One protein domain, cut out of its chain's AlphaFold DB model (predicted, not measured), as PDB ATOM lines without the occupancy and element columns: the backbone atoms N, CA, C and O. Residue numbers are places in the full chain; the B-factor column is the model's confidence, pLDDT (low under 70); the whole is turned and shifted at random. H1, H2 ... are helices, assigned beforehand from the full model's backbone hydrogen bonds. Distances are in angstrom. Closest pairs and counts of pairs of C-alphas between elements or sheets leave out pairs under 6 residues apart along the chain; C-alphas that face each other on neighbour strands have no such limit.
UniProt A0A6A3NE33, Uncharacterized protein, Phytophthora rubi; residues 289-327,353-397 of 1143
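AT A GLANCE: This is residues 289 to 327 and 353 to 397 of the 1143 residues of an uncharacterized protein of Phytophthora rubi (UniProt A0A6A3NE33). H2, the longest helix, is the core: H5 packs side by side with it, H7 packs crosswise on it, and H6 begins near its last residues, while H1 is near it on the side away from these three. The short H3 and H4 lead from H2's last residue to the cut. The printed part has 84 residues with seven named helices, H1 to H7 in chain order, and no named strand: all helix. It is compact, with a radius of gyration of the C-alphas of 13.0 A and spans of 40 by 28 by 21 A.

HOW THE PARTS SIT: Start at the hub H2, residues 305 to 317. H5, residues 356 to 362, touches it at a shallow tilt of 27 degrees, the same way; closest are C-alphas 312 and 362, 5.8 A apart. H7, residues 382 to 391, touches H2 about perpendicular at 83 degrees, closest at C-alphas 310 and 390, 5.9 A. H6, residues 366 to 374, touches residues 313 to 317 of H2 alone, C-alphas 316 and 366 being closest at 5.6 A. H6 and H7 touch about perpendicular at 84 degrees, closest at C-alphas 373 and 388, 6.0 A; the helix packing is mostly crossed, with tilts that are mostly not shallow. H1, residues 289 to 298, is close to H2 but not clearly touching: C-alphas 293 and 311 are closest, 7.5 A apart. H3, residues 319 to 322, is likewise close to H2, and meets H4, residues 324 to 327, only through their link. In H1, H2, H5, H6 and H7 every O i to N i+4 pair is within hydrogen-bond range; H3 and H4 are too short for one.

IN THESE COORDINATES: Find C-alpha 305 at (310.803, 244.446, 163.918); from there H2 runs 18.7 A to C-alpha 317 at (293.321, 249.341, 168.525). H7 is 14.6 A long, H1 14.4 A, H6 12.3 A and H5 10.0 A.

THE WHOLE: Residues 328 to 352 are not printed, and C-alphas 327 and 353 are 20.5 A apart across the cut. No link printed whole is long. Low confidence, under 70, falls at residues 299 to 301, 326 to 327, 353 and 397.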
ATOM      1  N   ALA A 289     296.359 238.452 161.267       81.31
ATOM      2  CA  ALA A 289     296.396 239.114 162.570       81.31
ATOM      3  C   ALA A 289     296.243 238.118 163.738       81.31
ATOM      4  O   ALA A 289     297.051 238.121 164.670       81.31
ATOM      5  N   GLU A 290     295.296 237.177 163.664       81.81
ATOM      6  CA  GLU A 290     295.114 236.141 164.690       81.81
ATOM      7  C   GLU A 290     296.327 235.216 164.831       81.81
ATOM      8  O   GLU A 290     296.702 234.833 165.947       81.81
ATOM      9  N   ARG A 291     296.964 234.852 163.711       81.12
ATOM     10  CA  ARG A 291     298.199 234.054 163.732       81.12
ATOM     11  C   ARG A 291     299.310 234.782 164.476       81.12
ATOM     12  O   ARG A 291     299.983 234.162 165.302       81.12
ATOM     13  N   LEU A 292     299.462 236.083 164.234       84.56
ATOM     14  CA  LEU A 292     300.489 236.892 164.882       84.56
ATOM     15  C   LEU A 292     300.201 237.105 166.377       84.56
ATOM     16  O   LEU A 292     301.100 236.915 167.197       84.56
ATOM     17  N   ARG A 293     298.941 237.358 166.763       84.75
ATOM     18  CA  ARG A 293     298.511 237.409 168.177       84.75
ATOM     19  C   ARG A 293     298.806 236.101 168.917       84.75
ATOM     20  O   ARG A 293     299.302 236.127 170.044       84.75
ATOM     21  N   ARG A 294     298.557 234.939 168.292       79.75
ATOM     22  CA  ARG A 294     298.879 233.626 168.891       79.75
ATOM     23  C   ARG A 294     300.383 233.373 168.985       79.75
ATOM     24  O   ARG A 294     300.820 232.834 170.002       79.75
ATOM     25  N   LYS A 295     301.159 233.754 167.960       82.94
ATOM     26  CA  LYS A 295     302.633 233.691 167.973       82.94
ATOM     27  C   LYS A 295     303.185 234.506 169.148       82.94
ATOM     28  O   LYS A 295     303.955 233.988 169.952       82.94
ATOM     29  N   TYR A 296     302.679 235.725 169.323       83.44
ATOM     30  CA  TYR A 296     303.053 236.609 170.422       83.44
ATOM     31  C   TYR A 296     302.643 236.076 171.808       83.44
ATOM     32  O   TYR A 296     303.471 236.013 172.719       83.44
ATOM     33  N   LYS A 297     301.407 235.580 171.962       80.62
ATOM     34  CA  LYS A 297     300.904 235.003 173.225       80.62
ATOM     35  C   LYS A 297     301.697 233.781 173.705       80.62
ATOM     36  O   LYS A 297     301.832 233.564 174.912       80.62
ATOM     37  N   LYS A 298     302.232 232.980 172.775       78.19
ATOM     38  CA  LYS A 298     303.079 231.816 173.092       78.19
ATOM     39  C   LYS A 298     304.462 232.207 173.619       78.19
ATOM     40  O   LYS A 298     305.021 231.444 174.398       78.19
ATOM     41  N   GLY A 299     305.010 233.353 173.204       67.94
ATOM     42  CA  GLY A 299     306.267 233.919 173.720       67.94
ATOM     43  C   GLY A 299     307.547 233.105 173.469       67.94
ATOM     44  O   GLY A 299     308.595 233.498 173.965       67.94
ATOM     45  N   ARG A 300     307.477 231.982 172.732       62.41
ATOM     46  CA  ARG A 300     308.630 231.121 172.393       62.41
ATOM     47  C   ARG A 300     309.280 231.470 171.050       62.41
ATOM     48  O   ARG A 300     310.461 231.202 170.873       62.41
ATOM     49  N   ASP A 301     308.520 232.061 170.129       63.44
ATOM     50  CA  ASP A 301     308.975 232.368 168.770       63.44
ATOM     51  C   ASP A 301     309.481 233.810 168.671       63.44
ATOM     52  O   ASP A 301     308.895 234.726 169.256       63.44
ATOM     53  N   THR A 302     310.531 234.037 167.880       72.25
ATOM     54  CA  THR A 302     311.089 235.377 167.692       72.25
ATOM     55  C   THR A 302     310.195 236.253 166.797       72.25
ATOM     56  O   THR A 302     309.739 235.825 165.729       72.25
ATOM     57  N   LEU A 303     309.904 237.484 167.239       79.12
ATOM     58  CA  LEU A 303     309.125 238.473 166.479       79.12
ATOM     59  C   LEU A 303     310.044 239.425 165.704       79.12
ATOM     60  O   LEU A 303     310.959 240.024 166.279       79.12
ATOM     61  N   ASP A 304     309.759 239.611 164.415       81.75
ATOM     62  CA  ASP A 304     310.469 240.570 163.555       81.75
ATOM     63  C   ASP A 304     310.145 242.035 163.935       81.75
ATOM     64  O   ASP A 304     309.101 242.307 164.532       81.75
ATOM     65  N   LYS A 305     310.993 243.013 163.570       82.81
ATOM     66  CA  LYS A 305     310.803 244.446 163.918       82.81
ATOM     67  C   LYS A 305     309.409 244.949 163.535       82.81
ATOM     68  O   LYS A 305     308.705 245.532 164.348       82.81
ATOM     69  N   LYS A 306     308.960 244.617 162.326       81.94
ATOM     70  CA  LYS A 306     307.635 245.000 161.817       81.94
ATOM     71  C   LYS A 306     306.471 244.251 162.478       81.94
ATOM     72  O   LYS A 306     305.356 244.760 162.487       81.94
ATOM     73  N   GLU A 307     306.704 243.039 162.981       85.25
ATOM     74  CA  GLU A 307     305.712 242.288 163.761       85.25
ATOM     75  C   GLU A 307     305.544 242.913 165.152       85.25
ATOM     76  O   GLU A 307     304.419 243.054 165.622       85.25
ATOM     77  N   ARG A 308     306.644 243.361 165.773       83.19
ATOM     78  CA  ARG A 308     306.627 244.086 167.054       83.19
ATOM     79  C   ARG A 308     305.930 245.440 166.941       83.19
ATOM     80  O   ARG A 308     305.044 245.726 167.738       83.19
ATOM     81  N   GLU A 309     306.270 246.231 165.923       85.44
ATOM     82  CA  GLU A 309     305.601 247.508 165.625       85.44
ATOM     83  C   GLU A 309     304.092 247.320 165.395       85.44
ATOM     84  O   GLU A 309     303.289 248.115 165.879       85.44
ATOM     85  N   TRP A 310     303.689 246.243 164.708       89.12
ATOM     86  CA  TRP A 310     302.275 245.928 164.508       89.12
ATOM     87  C   TRP A 310     301.575 245.522 165.805       89.12
ATOM     88  O   TRP A 310     300.500 246.039 166.076       89.12
ATOM     89  N   VAL A 311     302.177 244.658 166.630       84.94
ATOM     90  CA  VAL A 311     301.600 244.244 167.923       84.94
ATOM     91  C   VAL A 311     301.384 245.444 168.853       84.94
ATOM     92  O   VAL A 311     300.376 245.487 169.552       84.94
ATOM     93  N   LEU A 312     302.280 246.438 168.837       85.12
ATOM     94  CA  LEU A 312     302.115 247.674 169.613       85.12
ATOM     95  C   LEU A 312     300.907 248.498 169.148       85.12
ATOM     96  O   LEU A 312     300.138 248.974 169.978       85.12
ATOM     97  N   LEU A 313     300.715 248.633 167.834       84.81
ATOM     98  CA  LEU A 313     299.576 249.355 167.258       84.81
ATOM     99  C   LEU A 313     298.257 248.570 167.406       84.81
ATOM    100  O   LEU A 313     297.216 249.160 167.684       84.81
ATOM    101  N   ASP A 314     298.299 247.241 167.287       86.25
ATOM    102  CA  ASP A 314     297.149 246.345 167.468       86.25
ATOM    103  C   ASP A 314     296.694 246.282 168.934       86.25
ATOM    104  O   ASP A 314     295.496 246.252 169.210       86.25
ATOM    105  N   ARG A 315     297.628 246.376 169.892       81.69
ATOM    106  CA  ARG A 315     297.334 246.535 171.328       81.69
ATOM    107  C   ARG A 315     296.560 247.829 171.616       81.69
ATOM    108  O   ARG A 315     295.695 247.827 172.489       81.69
ATOM    109  N   ILE A 316     296.854 248.912 170.891       82.31
ATOM    110  CA  ILE A 316     296.154 250.203 171.016       82.31
ATOM    111  C   ILE A 316     294.747 250.125 170.397       82.31
ATOM    112  O   ILE A 316     293.793 250.632 170.984       82.31
ATOM    113  N   LEU A 317     294.601 249.472 169.237       78.31
ATOM    114  CA  LEU A 317     293.321 249.341 168.525       78.31
ATOM    115  C   LEU A 317     292.374 248.308 169.155       78.31
ATOM    116  O   LEU A 317     291.161 248.526 169.206       78.31
ATOM    117  N   HIS A 318     292.914 247.207 169.686       83.19
ATOM    118  CA  HIS A 318     292.148 246.106 170.277       83.19
ATOM    119  C   HIS A 318     292.620 245.721 171.696       83.19
ATOM    120  O   HIS A 318     292.978 244.560 171.933       83.19
ATOM    121  N   PRO A 319     292.532 246.623 172.699       78.38
ATOM    122  CA  PRO A 319     293.071 246.381 174.047       78.38
ATOM    123  C   PRO A 319     292.516 245.118 174.725       78.38
ATOM    124  O   PRO A 319     293.224 244.409 175.438       78.38
ATOM    125  N   ARG A 320     291.247 244.774 174.457       77.06
ATOM    126  CA  ARG A 320     290.569 243.606 175.051       77.06
ATOM    127  C   ARG A 320     291.229 242.269 174.696       77.06
ATOM    128  O   ARG A 320     291.188 241.348 175.507       77.06
ATOM    129  N   LEU A 321     291.841 242.151 173.514       77.69
ATOM    130  CA  LEU A 321     292.486 240.911 173.057       77.69
ATOM    131  C   LEU A 321     293.822 240.636 173.768       77.69
ATOM    132  O   LEU A 321     294.324 239.508 173.727       77.69
ATOM    133  N   TYR A 322     294.369 241.646 174.446       78.69
ATOM    134  CA  TYR A 322     295.663 241.616 175.127       78.69
ATOM    135  C   TYR A 322     295.555 241.593 176.657       78.69
ATOM    136  O   TYR A 322     296.574 241.520 177.327       78.69
ATOM    137  N   ARG A 323     294.340 241.534 177.221       72.75
ATOM    138  CA  ARG A 323     294.089 241.490 178.678       72.75
ATOM    139  C   ARG A 323     294.844 240.375 179.421       72.75
ATOM    140  O   ARG A 323     295.197 240.529 180.578       72.75
ATOM    141  N   TRP A 324     295.136 239.264 178.741       77.38
ATOM    142  CA  TRP A 324     295.927 238.158 179.295       77.38
ATOM    143  C   TRP A 324     297.379 238.548 179.634       77.38
ATOM    144  O   TRP A 324     298.055 237.795 180.333       77.38
ATOM    145  N   GLU A 325     297.887 239.672 179.113       70.38
ATOM    146  CA  GLU A 325     299.185 240.228 179.507       70.38
ATOM    147  C   GLU A 325     299.142 240.758 180.942       70.38
ATOM    148  O   GLU A 325     300.081 240.507 181.693       70.38
ATOM    149  N   ASP A 326     298.040 241.399 181.344       64.38
ATOM    150  CA  ASP A 326     297.845 241.909 182.706       64.38
ATOM    151  C   ASP A 326     297.803 240.748 183.720       64.38
ATOM    152  O   ASP A 326     298.434 240.813 184.774       64.38
ATOM    153  N   ASP A 327     297.156 239.635 183.352       61.41
ATOM    154  CA  ASP A 327     297.077 238.420 184.181       61.41
ATOM    155  C   ASP A 327     298.440 237.709 184.333       61.41
ATOM    156  O   ASP A 327     298.702 237.068 185.350       61.41
ATOM    157  N   LYS A 353     313.380 245.625 175.921       63.28
ATOM    158  CA  LYS A 353     313.542 247.064 175.624       63.28
ATOM    159  C   LYS A 353     313.038 247.405 174.218       63.28
ATOM    160  O   LYS A 353     313.464 246.768 173.256       63.28
ATOM    161  N   LEU A 354     312.149 248.395 174.120       70.75
ATOM    162  CA  LEU A 354     311.678 248.951 172.849       70.75
ATOM    163  C   LEU A 354     312.763 249.837 172.218       70.75
ATOM    164  O   LEU A 354     313.524 250.505 172.917       70.75
ATOM    165  N   SER A 355     312.833 249.853 170.890       78.44
ATOM    166  CA  SER A 355     313.613 250.850 170.144       78.44
ATOM    167  C   SER A 355     312.981 252.246 170.263       78.44
ATOM    168  O   SER A 355     311.772 252.352 170.449       78.44
ATOM    169  N   LYS A 356     313.752 253.326 170.052       74.88
ATOM    170  CA  LYS A 356     313.226 254.711 170.022       74.88
ATOM    171  C   LYS A 356     312.044 254.876 169.051       74.88
ATOM    172  O   LYS A 356     311.096 255.586 169.368       74.88
ATOM    173  N   ASP A 357     312.075 254.187 167.909       75.25
ATOM    174  CA  ASP A 357     310.973 254.177 166.933       75.25
ATOM    175  C   ASP A 357     309.720 253.469 167.489       75.25
ATOM    176  O   ASP A 357     308.594 253.923 167.304       75.25
ATOM    177  N   GLU A 358     309.910 252.353 168.198       78.75
ATOM    178  CA  GLU A 358     308.827 251.545 168.774       78.75
ATOM    179  C   GLU A 358     308.196 252.255 169.989       78.75
ATOM    180  O   GLU A 358     306.986 252.178 170.202       78.75
ATOM    181  N   GLU A 359     308.987 253.015 170.752       77.50
ATOM    182  CA  GLU A 359     308.503 253.876 171.835       77.50
ATOM    183  C   GLU A 359     307.618 255.025 171.340       77.50
ATOM    184  O   GLU A 359     306.652 255.381 172.018       77.50
ATOM    185  N   GLN A 360     307.931 255.595 170.170       77.75
ATOM    186  CA  GLN A 360     307.104 256.622 169.529       77.75
ATOM    187  C   GLN A 360     305.767 256.045 169.051       77.75
ATOM    188  O   GLN A 360     304.733 256.684 169.227       77.75
ATOM    189  N   LEU A 361     305.762 254.820 168.513       79.56
ATOM    190  CA  LEU A 361     304.530 254.132 168.105       79.56
ATOM    191  C   LEU A 361     303.659 253.728 169.302       79.56
ATOM    192  O   LEU A 361     302.441 253.867 169.244       79.56
ATOM    193  N   ALA A 362     304.271 253.272 170.397       75.38
ATOM    194  CA  ALA A 362     303.563 252.914 171.628       75.38
ATOM    195  C   ALA A 362     302.977 254.126 172.380       75.38
ATOM    196  O   ALA A 362     302.151 253.948 173.274       75.38
ATOM    197  N   ALA A 363     303.423 255.346 172.055       77.31
ATOM    198  CA  ALA A 363     302.931 256.589 172.646       77.31
ATOM    199  C   ALA A 363     301.698 257.173 171.927       77.31
ATOM    200  O   ALA A 363     301.117 258.128 172.438       77.31
ATOM    201  N   LEU A 364     301.300 256.618 170.775       80.25
ATOM    202  CA  LEU A 364     300.135 257.077 170.014       80.25
ATOM    203  C   LEU A 364     298.823 256.775 170.749       80.25
ATOM    204  O   LEU A 364     298.648 255.709 171.344       80.25
ATOM    205  N   SER A 365     297.869 257.701 170.663       81.88
ATOM    206  CA  SER A 365     296.512 257.501 171.176       81.88
ATOM    207  C   SER A 365     295.667 256.663 170.213       81.88
ATOM    208  O   SER A 365     295.809 256.753 168.993       81.88
ATOM    209  N   GLN A 366     294.706 255.901 170.746       79.88
ATOM    210  CA  GLN A 366     293.745 255.143 169.937       79.88
ATOM    211  C   GLN A 366     292.997 256.043 168.938       79.88
ATOM    212  O   GLN A 366     292.812 255.661 167.785       79.88
ATOM    213  N   MET A 367     292.663 257.276 169.341       78.69
ATOM    214  CA  MET A 367     292.008 258.250 168.461       78.69
ATOM    215  C   MET A 367     292.905 258.704 167.299       78.69
ATOM    216  O   MET A 367     292.410 258.947 166.200       78.69
ATOM    217  N   GLU A 368     294.219 258.798 167.512       82.31
ATOM    218  CA  GLU A 368     295.179 259.185 166.472       82.31
ATOM    219  C   GLU A 368     295.356 258.063 165.448       82.31
ATOM    220  O   GLU A 368     295.326 258.320 164.244       82.31
ATOM    221  N   VAL A 369     295.463 256.812 165.906       81.19
ATOM    222  CA  VAL A 369     295.569 255.648 165.013       81.19
ATOM    223  C   VAL A 369     294.280 255.470 164.199       81.19
ATOM    224  O   VAL A 369     294.348 255.264 162.985       81.19
ATOM    225  N   ASP A 370     293.107 255.654 164.811       81.00
ATOM    226  CA  ASP A 370     291.820 255.618 164.102       81.00
ATOM    227  C   ASP A 370     291.677 256.751 163.078       81.00
ATOM    228  O   ASP A 370     291.200 256.525 161.958       81.00
ATOM    229  N   ARG A 371     292.134 257.965 163.416       88.75
ATOM    230  CA  ARG A 371     292.184 259.096 162.478       88.75
ATOM    231  C   ARG A 371     293.073 258.765 161.280       88.75
ATOM    232  O   ARG A 371     292.653 258.974 160.142       88.75
ATOM    233  N   ILE A 372     294.262 258.208 161.515       85.44
ATOM    234  CA  ILE A 372     295.201 257.789 160.461       85.44
ATOM    235  C   ILE A 372     294.569 256.724 159.548       85.44
ATOM    236  O   ILE A 372     294.736 256.758 158.326       85.44
ATOM    237  N   MET A 373     293.808 255.787 160.120       80.19
ATOM    238  CA  MET A 373     293.148 254.719 159.366       80.19
ATOM    239  C   MET A 373     291.940 255.199 158.547       80.19
ATOM    240  O   MET A 373     291.667 254.606 157.498       80.19
ATOM    241  N   LYS A 374     291.241 256.257 158.980       83.44
ATOM    242  CA  LYS A 374     290.041 256.801 158.310       83.44
ATOM    243  C   LYS A 374     290.334 257.955 157.345       83.44
ATOM    244  O   LYS A 374     289.597 258.119 156.376       83.44
ATOM    245  N   ALA A 375     291.401 258.723 157.559       82.38
ATOM    246  CA  ALA A 375     291.738 259.863 156.707       82.38
ATOM    247  C   ALA A 375     292.104 259.433 155.264       82.38
ATOM    248  O   ALA A 375     292.716 258.376 155.058       82.38
ATOM    249  N   PRO A 376     291.747 260.222 154.237       80.75
ATOM    250  CA  PRO A 376     292.151 259.959 152.857       80.75
ATOM    251  C   PRO A 376     293.665 260.183 152.669       80.75
ATOM    252  O   PRO A 376     294.282 261.003 153.344       80.75
ATOM    253  N   TRP A 377     294.293 259.410 151.771       76.50
ATOM    254  CA  TRP A 377     295.762 259.286 151.666       76.50
ATOM    255  C   TRP A 377     296.516 260.594 151.401       76.50
ATOM    256  O   TRP A 377     297.681 260.706 151.763       76.50
ATOM    257  N   ASN A 378     295.861 261.561 150.770       79.50
ATOM    258  CA  ASN A 378     296.396 262.883 150.456       79.50
ATOM    259  C   ASN A 378     296.519 263.810 151.679       79.50
ATOM    260  O   ASN A 378     297.221 264.810 151.587       79.50
ATOM    261  N   LEU A 379     295.866 263.485 152.799       77.62
ATOM    262  CA  LEU A 379     295.916 264.258 154.047       77.62
ATOM    263  C   LEU A 379     296.834 263.632 155.110       77.62
ATOM    264  O   LEU A 379     296.920 264.150 156.218       77.62
ATOM    265  N   LEU A 380     297.494 262.512 154.796       82.25
ATOM    266  CA  LEU A 380     298.377 261.802 155.721       82.25
ATOM    267  C   LEU A 380     299.835 262.202 155.494       82.25
ATOM    268  O   LEU A 380     300.342 262.146 154.369       82.25
ATOM    269  N   GLU A 381     300.548 262.517 156.571       84.56
ATOM    270  CA  GLU A 381     301.994 262.729 156.496       84.56
ATOM    271  C   GLU A 381     302.743 261.427 156.167       84.56
ATOM    272  O   GLU A 381     302.269 260.319 156.432       84.56
ATOM    273  N   ARG A 382     303.976 261.525 155.646       79.06
ATOM    274  CA  ARG A 382     304.797 260.340 155.307       79.06
ATOM    275  C   ARG A 382     304.941 259.354 156.474       79.06
ATOM    276  O   ARG A 382     304.950 258.148 156.239       79.06
ATOM    277  N   LYS A 383     305.036 259.850 157.712       80.31
ATOM    278  CA  LYS A 383     305.116 259.018 158.924       80.31
ATOM    279  C   LYS A 383     303.794 258.290 159.208       80.31
ATOM    280  O   LYS A 383     303.800 257.106 159.524       80.31
ATOM    281  N   GLU A 384     302.663 258.945 158.987       85.44
ATOM    282  CA  GLU A 384     301.321 258.381 159.191       85.44
ATOM    283  C   GLU A 384     300.946 257.364 158.112       85.44
ATOM    284  O   GLU A 384     300.336 256.331 158.393       85.44
ATOM    285  N   ILE A 385     301.404 257.590 156.879       82.94
ATOM    286  CA  ILE A 385     301.334 256.615 155.786       82.94
ATOM    287  C   ILE A 385     302.078 255.327 156.169       82.94
ATOM    288  O   ILE A 385     301.602 254.233 155.859       82.94
ATOM    289  N   LEU A 386     303.235 255.429 156.837       82.88
ATOM    290  CA  LEU A 386     303.982 254.262 157.318       82.88
ATOM    291  C   LEU A 386     303.224 253.531 158.430       82.88
ATOM    292  O   LEU A 386     303.097 252.311 158.352       82.88
ATOM    293  N   ILE A 387     302.643 254.258 159.388       84.94
ATOM    294  CA  ILE A 387     301.798 253.686 160.451       84.94
ATOM    295  C   ILE A 387     300.608 252.931 159.840       84.94
ATOM    296  O   ILE A 387     300.401 251.752 160.135       84.94
ATOM    297  N   ARG A 388     299.888 253.546 158.893       84.94
ATOM    298  CA  ARG A 388     298.769 252.904 158.182       84.94
ATOM    299  C   ARG A 388     299.210 251.659 157.411       84.94
ATOM    300  O   ARG A 388     298.499 250.653 157.394       84.94
ATOM    301  N   LYS A 389     300.389 251.691 156.780       83.00
ATOM    302  CA  LYS A 389     300.974 250.528 156.085       83.00
ATOM    303  C   LYS A 389     301.332 249.394 157.043       83.00
ATOM    304  O   LYS A 389     301.200 248.239 156.653       83.00
ATOM    305  N   ILE A 390     301.772 249.705 158.264       84.94
ATOM    306  CA  ILE A 390     302.048 248.697 159.291       84.94
ATOM    307  C   ILE A 390     300.728 248.068 159.741       84.94
ATOM    308  O   ILE A 390     300.575 246.863 159.565       84.94
ATOM    309  N   VAL A 391     299.743 248.857 160.194       82.19
ATOM    310  CA  VAL A 391     298.430 248.356 160.672       82.19
ATOM    311  C   VAL A 391     297.723 247.499 159.616       82.19
ATOM    312  O   VAL A 391     297.225 246.419 159.916       82.19
ATOM    313  N   THR A 392     297.742 247.921 158.348       80.19
ATOM    314  CA  THR A 392     297.071 247.191 157.252       80.19
ATOM    315  C   THR A 392     297.823 245.957 156.745       80.19
ATOM    316  O   THR A 392     297.285 245.248 155.883       80.19
ATOM    317  N   ARG A 393     299.041 245.691 157.243       81.12
ATOM    318  CA  ARG A 393     299.880 244.559 156.823       81.12
ATOM    319  C   ARG A 393     299.366 243.220 157.339       81.12
ATOM    320  O   ARG A 393     299.419 242.238 156.601       81.12
ATOM    321  N   PHE A 394     298.866 243.182 158.571       82.06
ATOM    322  CA  PHE A 394     298.231 242.004 159.153       82.06
ATOM    323  C   PHE A 394     296.778 242.371 159.461       82.06
ATOM    324  O   PHE A 394     296.517 243.203 160.320       82.06
ATOM    325  N   ARG A 395     295.836 241.824 158.685       73.38
ATOM    326  CA  ARG A 395     294.408 242.173 158.756       73.38
ATOM    327  C   ARG A 395     293.618 241.116 159.521       73.38
ATOM    328  O   ARG A 395     293.966 239.937 159.453       73.38
ATOM    329  N   ASP A 396     292.542 241.558 160.166       71.31
ATOM    330  CA  ASP A 396     291.531 240.699 160.798       71.31
ATOM    331  C   ASP A 396     290.465 240.178 159.823       71.31
ATOM    332  O   ASP A 396     289.685 239.303 160.174       71.31
ATOM    333  N   ASP A 397     290.475 240.634 158.571       59.75
ATOM    334  CA  ASP A 397     289.592 240.119 157.527       59.75
ATOM    335  C   ASP A 397     290.329 239.133 156.616       59.75
ATOM    336  O   ASP A 397     291.462 239.385 156.190       59.75
TER     337      ASP A 397